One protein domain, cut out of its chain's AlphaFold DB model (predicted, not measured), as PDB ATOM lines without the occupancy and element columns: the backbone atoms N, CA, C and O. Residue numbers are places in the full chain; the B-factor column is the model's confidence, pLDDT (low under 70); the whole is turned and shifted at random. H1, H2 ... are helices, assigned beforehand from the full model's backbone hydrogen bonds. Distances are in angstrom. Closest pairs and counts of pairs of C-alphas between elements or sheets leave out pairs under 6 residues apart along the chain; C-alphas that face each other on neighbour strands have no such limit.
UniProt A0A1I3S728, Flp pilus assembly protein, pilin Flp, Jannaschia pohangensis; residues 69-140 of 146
ATOM      1  N   ARG A  69     237.944  89.227 263.456       94.19
ATOM      2  CA  ARG A  69     237.179  89.936 264.481       94.19
ATOM      3  C   ARG A  69     235.889  90.519 263.903       94.19
ATOM      4  O   ARG A  69     235.854  91.011 262.776       94.19
ATOM      5  N   SER A  70     234.806  90.407 264.659       93.56
ATOM      6  CA  SER A  70     233.488  90.914 264.270       93.56
ATOM      7  C   SER A  70     233.364  92.422 264.491       93.56
ATOM      8  O   SER A  70     234.080  93.020 265.291       93.56
ATOM      9  N   THR A  71     232.385  93.037 263.829       93.75
ATOM     10  CA  THR A  71     232.046  94.460 263.985       93.75
ATOM     11  C   THR A  71     231.765  94.871 265.428       93.75
ATOM     12  O   THR A  71     232.176  95.948 265.848       93.75
ATOM     13  N   GLY A  72     231.081  94.019 266.196       93.12
ATOM     14  CA  GLY A  72     230.816  94.261 267.615       93.12
ATOM     15  C   GLY A  72     232.084  94.183 268.465       93.12
ATOM     16  O   GLY A  72     232.314  95.037 269.314       93.12
ATOM     17  N   GLU A  73     232.948  93.202 268.205       94.38
ATOM     18  CA  GLU A  73     234.222  93.066 268.916       94.38
ATOM     19  C   GLU A  73     235.200  94.206 268.605       94.38
ATOM     20  O   GLU A  73     235.946  94.607 269.498       94.38
ATOM     21  N   GLU A  74     235.204  94.714 267.367       94.12
ATOM     22  CA  GLU A  74     235.953  95.912 266.970       94.12
ATOM     23  C   GLU A  74     235.377  97.165 267.639       94.12
ATOM     24  O   GLU A  74     236.110  97.913 268.280       94.12
ATOM     25  N   ALA A  75     234.054  97.354 267.597       94.69
ATOM     26  CA  ALA A  75     233.388  98.482 268.250       94.69
ATOM     27  C   ALA A  75     233.644  98.520 269.768       94.69
ATOM     28  O   ALA A  75     233.910  99.584 270.325       94.69
ATOM     29  N   ALA A  76     233.621  97.365 270.436       93.06
ATOM     30  CA  ALA A  76     233.914  97.248 271.862       93.06
ATOM     31  C   ALA A  76     235.391  97.508 272.212       93.06
ATOM     32  O   ALA A  76     235.702  97.778 273.372       93.06
ATOM     33  N   ALA A  77     236.300  97.401 271.235       93.75
ATOM     34  CA  ALA A  77     237.732  97.639 271.409       93.75
ATOM     35  C   ALA A  77     238.135  99.106 271.247       93.75
ATOM     36  O   ALA A  77     239.255  99.462 271.612       93.75
ATOM     37  N   VAL A  78     237.259  99.931 270.668       94.75
ATOM     38  CA  VAL A  78     237.529 101.352 270.455       94.75
ATOM     39  C   VAL A  78     237.721 102.040 271.802       94.75
ATOM     40  O   VAL A  78     236.887 101.921 272.700       94.75
ATOM     41  N   ASP A  79     238.815 102.791 271.922       94.81
ATOM     42  CA  ASP A  79     239.041 103.665 273.068       94.81
ATOM     43  C   ASP A  79     238.115 104.878 272.957       94.81
ATOM     44  O   ASP A  79     238.296 105.761 272.115       94.81
ATOM     45  N   LEU A  80     237.058 104.860 273.763       94.75
ATOM     46  CA  LEU A  80     236.012 105.867 273.758       94.75
ATOM     47  C   LEU A  80     236.202 106.822 274.926       94.75
ATOM     48  O   LEU A  80     236.433 106.430 276.068       94.75
ATOM     49  N   THR A  81     236.048 108.104 274.631       95.12
ATOM     50  CA  THR A  81     236.309 109.172 275.597       95.12
ATOM     51  C   THR A  81     235.108 109.463 276.497       95.12
ATOM     52  O   THR A  81     235.265 109.787 277.673       95.12
ATOM     53  N   HIS A  82     233.895 109.384 275.947       94.44
ATOM     54  CA  HIS A  82     232.642 109.768 276.601       94.44
ATOM     55  C   HIS A  82     231.714 108.589 276.862       94.44
ATOM     56  O   HIS A  82     230.865 108.659 277.755       94.44
ATOM     57  N   TYR A  83     231.825 107.538 276.058       95.94
ATOM     58  CA  TYR A  83     230.945 106.384 276.114       95.94
ATOM     59  C   TYR A  83     231.711 105.120 276.513       95.94
ATOM     60  O   TYR A  83     232.919 105.040 276.360       95.94
ATOM     61  N   GLY A  84     231.003 104.126 277.049       95.06
ATOM     62  CA  GLY A  84     231.582 102.815 277.365       95.06
ATOM     63  C   GLY A  84     231.239 101.753 276.319       95.06
ATOM     64  O   GLY A  84     230.384 101.973 275.457       95.06
ATOM     65  N   SER A  85     231.818 100.561 276.467       93.75
ATOM     66  CA  SER A  85     231.597  99.404 275.580       93.75
ATOM     67  C   SER A  85     230.116  99.051 275.391       93.75
ATOM     68  O   SER A  85     229.659  98.886 274.271       93.75
ATOM     69  N   ASN A  86     229.310  99.080 276.457       95.25
ATOM     70  CA  ASN A  86     227.867  98.810 276.365       95.25
ATOM     71  C   ASN A  86     227.114  99.780 275.438       95.25
ATOM     72  O   ASN A  86     226.076  99.435 274.867       95.25
ATOM     73  N   TRP A  87     227.564 101.036 275.364       95.88
ATOM     74  CA  TRP A  87     227.005 101.993 274.417       95.88
ATOM     75  C   TRP A  87     227.501 101.684 273.005       95.88
ATOM     76  O   TRP A  87     226.679 101.695 272.091       95.88
ATOM     77  N   ALA A  88     228.791 101.366 272.853       96.50
ATOM     78  CA  ALA A  88     229.400 100.999 271.577       96.50
ATOM     79  C   ALA A  88     228.664  99.815 270.938       96.50
ATOM     80  O   ALA A  88     228.216  99.924 269.803       96.50
ATOM     81  N   ASP A  89     228.399  98.757 271.706       95.62
ATOM     82  CA  ASP A  89     227.684  97.563 271.242       95.62
ATOM     83  C   ASP A  89     226.278  97.897 270.728       95.62
ATOM     84  O   ASP A  89     225.883  97.522 269.623       95.62
ATOM     85  N   ARG A  90     225.499  98.655 271.515       96.06
ATOM     86  CA  ARG A  90     224.136  99.055 271.126       96.06
ATOM     87  C   ARG A  90     224.149  99.979 269.920       96.06
ATOM     88  O   ARG A  90     223.290  99.860 269.050       96.06
ATOM     89  N   ARG A  91     225.094 100.918 269.890       96.94
ATOM     90  CA  ARG A  91     225.240 101.866 268.793       96.94
ATOM     91  C   ARG A  91     225.608 101.128 267.519       96.94
ATOM     92  O   ARG A  91     224.964 101.364 266.504       96.94
ATOM     93  N   MET A  92     226.568 100.215 267.588       96.62
ATOM     94  CA  MET A  92     226.992  99.409 266.454       96.62
ATOM     95  C   MET A  92     225.845  98.548 265.932       96.62
ATOM     96  O   MET A  92     225.574  98.558 264.737       96.62
ATOM     97  N   ASN A  93     225.083  97.905 266.820       96.06
ATOM     98  CA  ASN A  93     223.898  97.143 266.430       96.06
ATOM     99  C   ASN A  93     222.877  98.000 265.655       96.06
ATOM    100  O   ASN A  93     222.390  97.580 264.610       96.06
ATOM    101  N   GLN A  94     222.608  99.229 266.110       95.69
ATOM    102  CA  GLN A  94     221.728 100.161 265.391       95.69
ATOM    103  C   GLN A  94     222.302 100.562 264.030       95.69
ATOM    104  O   GLN A  94     221.586 100.584 263.032       95.69
ATOM    105  N   LEU A  95     223.593 100.900 263.981       96.12
ATOM    106  CA  LEU A  95     224.256 101.316 262.747       96.12
ATOM    107  C   LEU A  95     224.291 100.199 261.704       96.12
ATOM    108  O   LEU A  95     224.229 100.504 260.517       96.12
ATOM    109  N   MET A  96     224.361  98.939 262.130       95.31
ATOM    110  CA  MET A  96     224.358  97.786 261.234       95.31
ATOM    111  C   MET A  96     222.946  97.378 260.805       95.31
ATOM    112  O   MET A  96     222.739  97.100 259.629       95.31
ATOM    113  N   ASN A  97     221.975  97.380 261.724       95.00
ATOM    114  CA  ASN A  97     220.680  96.726 261.495       95.00
ATOM    115  C   ASN A  97     219.492  97.683 261.320       95.00
ATOM    116  O   ASN A  97     218.547  97.349 260.609       95.00
ATOM    117  N   ASP A  98     219.531  98.873 261.925       96.25
ATOM    118  CA  ASP A  98     218.360  99.762 261.995       96.25
ATOM    119  C   ASP A  98     218.442 100.952 261.026       96.25
ATOM    120  O   ASP A  98     217.430 101.592 260.727       96.25
ATOM    121  N   LEU A  99     219.642 101.293 260.545       94.38
ATOM    122  CA  LEU A  99     219.867 102.438 259.658       94.38
ATOM    123  C   LEU A  99     219.995 102.015 258.193       94.38
ATOM    124  O   LEU A  99     220.755 101.108 257.852       94.38
ATOM    125  N   THR A 100     219.363 102.766 257.292       95.19
ATOM    126  CA  THR A 100     219.640 102.662 255.849       95.19
ATOM    127  C   THR A 100     220.985 103.300 255.493       95.19
ATOM    128  O   THR A 100     221.448 104.208 256.188       95.19
ATOM    129  N   ASP A 101     221.598 102.910 254.370       95.12
ATOM    130  CA  ASP A 101     222.894 103.474 253.943       95.12
ATOM    131  C   ASP A 101     222.833 104.997 253.760       95.12
ATOM    132  O   ASP A 101     223.788 105.722 254.035       95.12
ATOM    133  N   GLN A 102     221.688 105.517 253.310       94.31
ATOM    134  CA  GLN A 102     221.489 106.957 253.165       94.31
ATOM    135  C   GLN A 102     221.429 107.657 254.527       94.31
ATOM    136  O   GLN A 102     221.995 108.740 254.689       94.31
ATOM    137  N   GLN A 103     220.751 107.060 255.509       95.06
ATOM    138  CA  GLN A 103     220.724 107.585 256.874       95.06
ATOM    139  C   GLN A 103     222.115 107.542 257.503       95.06
ATOM    140  O   GLN A 103     222.510 108.518 258.140       95.06
ATOM    141  N   LEU A 104     222.868 106.467 257.270       95.12
ATOM    142  CA  LEU A 104     224.244 106.308 257.725       95.12
ATOM    143  C   LEU A 104     225.148 107.422 257.173       95.12
ATOM    144  O   LEU A 104     225.748 108.159 257.953       95.12
ATOM    145  N   ARG A 105     225.133 107.652 255.851       94.25
ATOM    146  CA  ARG A 105     225.867 108.760 255.205       94.25
ATOM    147  C   ARG A 105     225.451 110.137 255.721       94.25
ATOM    148  O   ARG A 105     226.276 111.032 255.890       94.25
ATOM    149  N   ASN A 106     224.157 110.341 255.966       93.81
ATOM    150  CA  ASN A 106     223.669 111.608 256.509       93.81
ATOM    151  C   ASN A 106     224.157 111.846 257.944       93.81
ATOM    152  O   ASN A 106     224.464 112.987 258.291       93.81
ATOM    153  N   GLN A 107     224.225 110.794 258.764       94.69
ATOM    154  CA  GLN A 107     224.753 110.882 260.123       94.69
ATOM    155  C   GLN A 107     226.262 111.117 260.124       94.69
ATOM    156  O   GLN A 107     226.706 112.024 260.824       94.69
ATOM    157  N   GLU A 108     227.026 110.378 259.318       94.88
ATOM    158  CA  GLU A 108     228.472 110.582 259.162       94.88
ATOM    159  C   GLU A 108     228.781 112.036 258.802       94.88
ATOM    160  O   GLU A 108     229.522 112.693 259.528       94.88
ATOM    161  N   ARG A 109     228.103 112.607 257.800       93.69
ATOM    162  CA  ARG A 109     228.327 114.005 257.405       93.69
ATOM    163  C   ARG A 109     228.068 114.984 258.552       93.69
ATOM    164  O   ARG A 109     228.805 115.955 258.722       93.69
ATOM    165  N   ALA A 110     227.004 114.759 259.321       93.19
ATOM    166  CA  ALA A 110     226.640 115.632 260.431       93.19
ATOM    167  C   ALA A 110     227.672 115.583 261.567       93.19
ATOM    168  O   ALA A 110     228.017 116.625 262.123       93.19
ATOM    169  N   TRP A 111     228.168 114.392 261.903       94.94
ATOM    170  CA  TRP A 111     229.158 114.210 262.964       94.94
ATOM    171  C   TRP A 111     230.570 114.600 262.527       94.94
ATOM    172  O   TRP A 111     231.272 115.235 263.308       94.94
ATOM    173  N   ARG A 112     230.945 114.346 261.270       94.12
ATOM    174  CA  ARG A 112     232.226 114.766 260.690       94.12
ATOM    175  C   ARG A 112     232.404 116.276 260.754       94.12
ATOM    176  O   ARG A 112     233.460 116.754 261.147       94.12
ATOM    177  N   ASN A 113     231.362 117.033 260.410       93.50
ATOM    178  CA  ASN A 113     231.417 118.493 260.470       93.50
ATOM    179  C   ASN A 113     231.673 119.008 261.897       93.50
ATOM    180  O   ASN A 113     232.373 120.001 262.057       93.50
ATOM    181  N   ARG A 114     231.145 118.325 262.920       93.75
ATOM    182  CA  ARG A 114     231.402 118.654 264.335       93.75
ATOM    183  C   ARG A 114     232.795 118.233 264.782       93.75
ATOM    184  O   ARG A 114     233.466 118.973 265.482       93.75
ATOM    185  N   GLN A 115     233.246 117.057 264.352       93.56
ATOM    186  CA  GLN A 115     234.603 116.583 264.611       93.56
ATOM    187  C   GLN A 115     235.657 117.521 263.998       93.56
ATOM    188  O   GLN A 115     236.704 117.738 264.599       93.56
ATOM    189  N   ALA A 116     235.385 118.099 262.827       92.62
ATOM    190  CA  ALA A 116     236.292 119.043 262.179       92.62
ATOM    191  C   ALA A 116     236.456 120.366 262.957       92.62
ATOM    192  O   ALA A 116     237.483 121.029 262.811       92.62
ATOM    193  N   ASP A 117     235.480 120.745 263.785       93.69
ATOM    194  CA  ASP A 117     235.577 121.905 264.669       93.69
ATOM    195  C   ASP A 117     236.138 121.491 266.038       93.69
ATOM    196  O   ASP A 117     235.464 120.879 266.867       93.69
ATOM    197  N   VAL A 118     237.403 121.835 266.291       91.38
ATOM    198  CA  VAL A 118     238.084 121.539 267.564       91.38
ATOM    199  C   VAL A 118     237.483 122.299 268.752       91.38
ATOM    200  O   VAL A 118     237.634 121.871 269.895       91.38
ATOM    201  N   ASN A 119     236.799 123.419 268.497       94.44
ATOM    202  CA  ASN A 119     236.174 124.227 269.540       94.44
ATOM    203  C   ASN A 119     234.723 123.805 269.818       94.44
ATOM    204  O   ASN A 119     234.088 124.392 270.697       94.44
ATOM    205  N   ASP A 120     234.187 122.810 269.099       92.44
ATOM    206  CA  ASP A 120     232.844 122.298 269.353       92.44
ATOM    207  C   ASP A 120     232.791 121.720 270.783       92.44
ATOM    208  O   ASP A 120     233.581 120.834 271.129       92.44
ATOM    209  N   PRO A 121     231.853 122.157 271.645       91.88
ATOM    210  CA  PRO A 121     231.690 121.585 272.984       91.88
ATOM    211  C   PRO A 121     231.391 120.073 272.968       91.88
ATOM    212  O   PRO A 121     231.511 119.398 273.989       91.88
ATOM    213  N   MET A 122     230.985 119.527 271.823       92.69
ATOM    214  CA  MET A 122     230.738 118.112 271.571       92.69
ATOM    215  C   MET A 122     231.863 117.438 270.771       92.69
ATOM    216  O   MET A 122     231.680 116.285 270.391       92.69
ATOM    217  N   HIS A 123     233.011 118.084 270.540       92.75
ATOM    218  CA  HIS A 123     234.107 117.566 269.708       92.75
ATOM    219  C   HIS A 123     234.501 116.123 270.070       92.75
ATOM    220  O   HIS A 123     234.505 115.225 269.234       92.75
ATOM    221  N   SER A 124     234.729 115.856 271.355       93.50
ATOM    222  CA  SER A 124     235.128 114.523 271.817       93.50
ATOM    223  C   SER A 124     234.002 113.481 271.706       93.50
ATOM    224  O   SER A 124     234.267 112.320 271.420       93.50
ATOM    225  N   ARG A 125     232.730 113.887 271.833       94.25
ATOM    226  CA  ARG A 125     231.587 113.003 271.529       94.25
ATOM    227  C   ARG A 125     231.464 112.741 270.033       94.25
ATOM    228  O   ARG A 125     231.046 111.658 269.643       94.25
ATOM    229  N   ALA A 126     231.782 113.732 269.203       95.25
ATOM    230  CA  ALA A 126     231.809 113.569 267.760       95.25
ATOM    231  C   ALA A 126     232.898 112.568 267.354       95.25
ATOM    232  O   ALA A 126     232.611 111.713 266.526       95.25
ATOM    233  N   ASN A 127     234.072 112.591 267.998       95.31
ATOM    234  CA  ASN A 127     235.126 111.588 267.795       95.31
ATOM    235  C   ASN A 127     234.629 110.164 268.083       95.31
ATOM    236  O   ASN A 127     234.732 109.296 267.218       95.31
ATOM    237  N   ASP A 128     234.007 109.948 269.243       96.62
ATOM    238  CA  ASP A 128     233.445 108.647 269.623       96.62
ATOM    239  C   ASP A 128     232.361 108.160 268.636       96.62
ATOM    240  O   ASP A 128     232.321 106.992 268.251       96.62
ATOM    241  N   GLN A 129     231.466 109.056 268.201       95.88
ATOM    242  CA  GLN A 129     230.421 108.729 267.220       95.88
ATOM    243  C   GLN A 129     231.012 108.398 265.851       95.88
ATOM    244  O   GLN A 129     230.547 107.464 265.198       95.88
ATOM    245  N   MET A 130     232.018 109.157 265.416       95.75
ATOM    246  CA  MET A 130     232.688 108.956 264.136       95.75
ATOM    247  C   MET A 130     233.444 107.634 264.097       95.75
ATOM    248  O   MET A 130     233.382 106.965 263.074       95.75
ATOM    249  N   ALA A 131     234.056 107.211 265.207       95.62
ATOM    250  CA  ALA A 131     234.689 105.899 265.300       95.62
ATOM    251  C   ALA A 131     233.681 104.753 265.086       95.62
ATOM    252  O   ALA A 131     233.951 103.817 264.342       95.62
ATOM    253  N   MET A 132     232.483 104.838 265.675       96.81
ATOM    254  CA  MET A 132     231.436 103.831 265.440       96.81
ATOM    255  C   MET A 132     230.908 103.872 264.000       96.81
ATOM    256  O   MET A 132     230.676 102.836 263.380       96.81
ATOM    257  N   LEU A 133     230.707 105.078 263.459       96.19
ATOM    258  CA  LEU A 133     230.213 105.274 262.096       96.19
ATOM    259  C   LEU A 133     231.205 104.760 261.055       96.19
ATOM    260  O   LEU A 133     230.771 104.109 260.113       96.19
ATOM    261  N   SER A 134     232.508 104.994 261.227       94.62
ATOM    262  CA  SER A 134     233.521 104.517 260.283       94.62
ATOM    263  C   SER A 134     233.560 102.994 260.221       94.62
ATOM    264  O   SER A 134     233.535 102.448 259.124       94.62
ATOM    265  N   ILE A 135     233.521 102.314 261.373       95.62
ATOM    266  CA  ILE A 135     233.493 100.844 261.424       95.62
ATOM    267  C   ILE A 135     232.223 100.322 260.741       95.62
ATOM    268  O   ILE A 135     232.290  99.406 259.929       95.62
ATOM    269  N   ALA A 136     231.056 100.910 261.025       96.00
ATOM    270  CA  ALA A 136     229.798 100.465 260.422       96.00
ATOM    271  C   ALA A 136     229.747 100.705 258.908       96.00
ATOM    272  O   ALA A 136     229.168  99.913 258.171       96.00
ATOM    273  N   MET A 137     230.327 101.807 258.440       94.81
ATOM    274  CA  MET A 137     230.396 102.130 257.019       94.81
ATOM    275  C   MET A 137     231.341 101.194 256.274       94.81
ATOM    276  O   MET A 137     230.966 100.691 255.220       94.81
ATOM    277  N   GLU A 138     232.509 100.904 256.844       94.44
ATOM    278  CA  GLU A 138     233.446  99.915 256.308       94.44
ATOM    279  C   GLU A 138     232.811  98.522 256.251       94.44
ATOM    280  O   GLU A 138     232.807  97.885 255.201       94.44
ATOM    281  N   ALA A 139     232.174  98.095 257.342       95.06
ATOM    282  CA  ALA A 139     231.532  96.787 257.442       95.06
ATOM    283  C   ALA A 139     230.342  96.574 256.499       95.06
ATOM    284  O   ALA A 139     229.910  95.441 256.312       95.06
ATOM    285  N   ARG A 140     229.781  97.656 255.956       94.06
ATOM    286  CA  ARG A 140     228.646  97.642 255.023       94.06
ATOM    287  C   ARG A 140     229.039  98.069 253.607       94.06
ATOM    288  O   ARG A 140     228.157  98.356 252.804       94.06
TER     289      ARG A 140
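What this domain is: This is residues 69 to 140 of the 146 residues of the protein "Flp pilus assembly protein, pilin Flp" of Jannaschia pohangensis (UniProt A0A1I3S728). Two helical hairpins pack together: H3 and H4 make the longer one, and the shorter one, H1 and H2, packs on the last part of H4. H4 is the helix that meets the three others, with H1 and H3 apart on different sides of it. The printed part has 72 residues with four named helices, H1, H2, H3 and H4 along the chain, and no named strand; the class is all helix. The whole is compact, with a radius of gyration of the C-alphas of 11.6 A and spans of 34 by 26 by 16 A.

Where its parts are: H4, the longest helix, holds residues 123 to 139 and measures 24.3 A, ending at C-alpha 139 at (231.532, 96.787, 257.442). H3 holds residues 101 to 116, 22.1 A. H2 holds residues 85 to 97, 18.0 A. H1 holds residues 71 to 77, 9.9 A, from C-alpha 71 at (232.046, 94.460, 263.985).

How they stand to each other: H4 is the hub, touching three helices. H3 and H4 form a hairpin: they touch, the closest C-alphas, of Gln 115 and Ala 126, being 5.2 A apart, and run opposite ways at a shallow tilt of 33 degrees, only just short of steep. H2 touches H4 at residues 132 to 136 alone, the closest C-alphas, of Leu 95 and Ala 136, 6.1 A apart; they run the same way at a steep tilt of 47 degrees. H1 touches H4 at residues 132 to 139 alone, the closest C-alphas being those of Ala 75 and Met 132, 6.3 A. H1 and H2 form a hairpin, touching with the closest C-alphas, of Ala 76 and Ser 85, 4.9 A apart. H2 and H3 are close but not clearly touching, at 7.1 A between the C-alphas of Leu 95 and Leu 104. In H1, H2 and H4 every O i to N i+4 pair is within hydrogen-bond range; in H3, 11 of 12 are.

The domain as a whole: The C-alphas of Arg 69 and Asn 119 are the two farthest apart, 34.7 A. The printed part has no cut. The link from H2 to H3 is tight, and those from H1 to H2 and H3 to H4 are short. The mean pLDDT of the printed part is 94.7, and no printed residue is under 70.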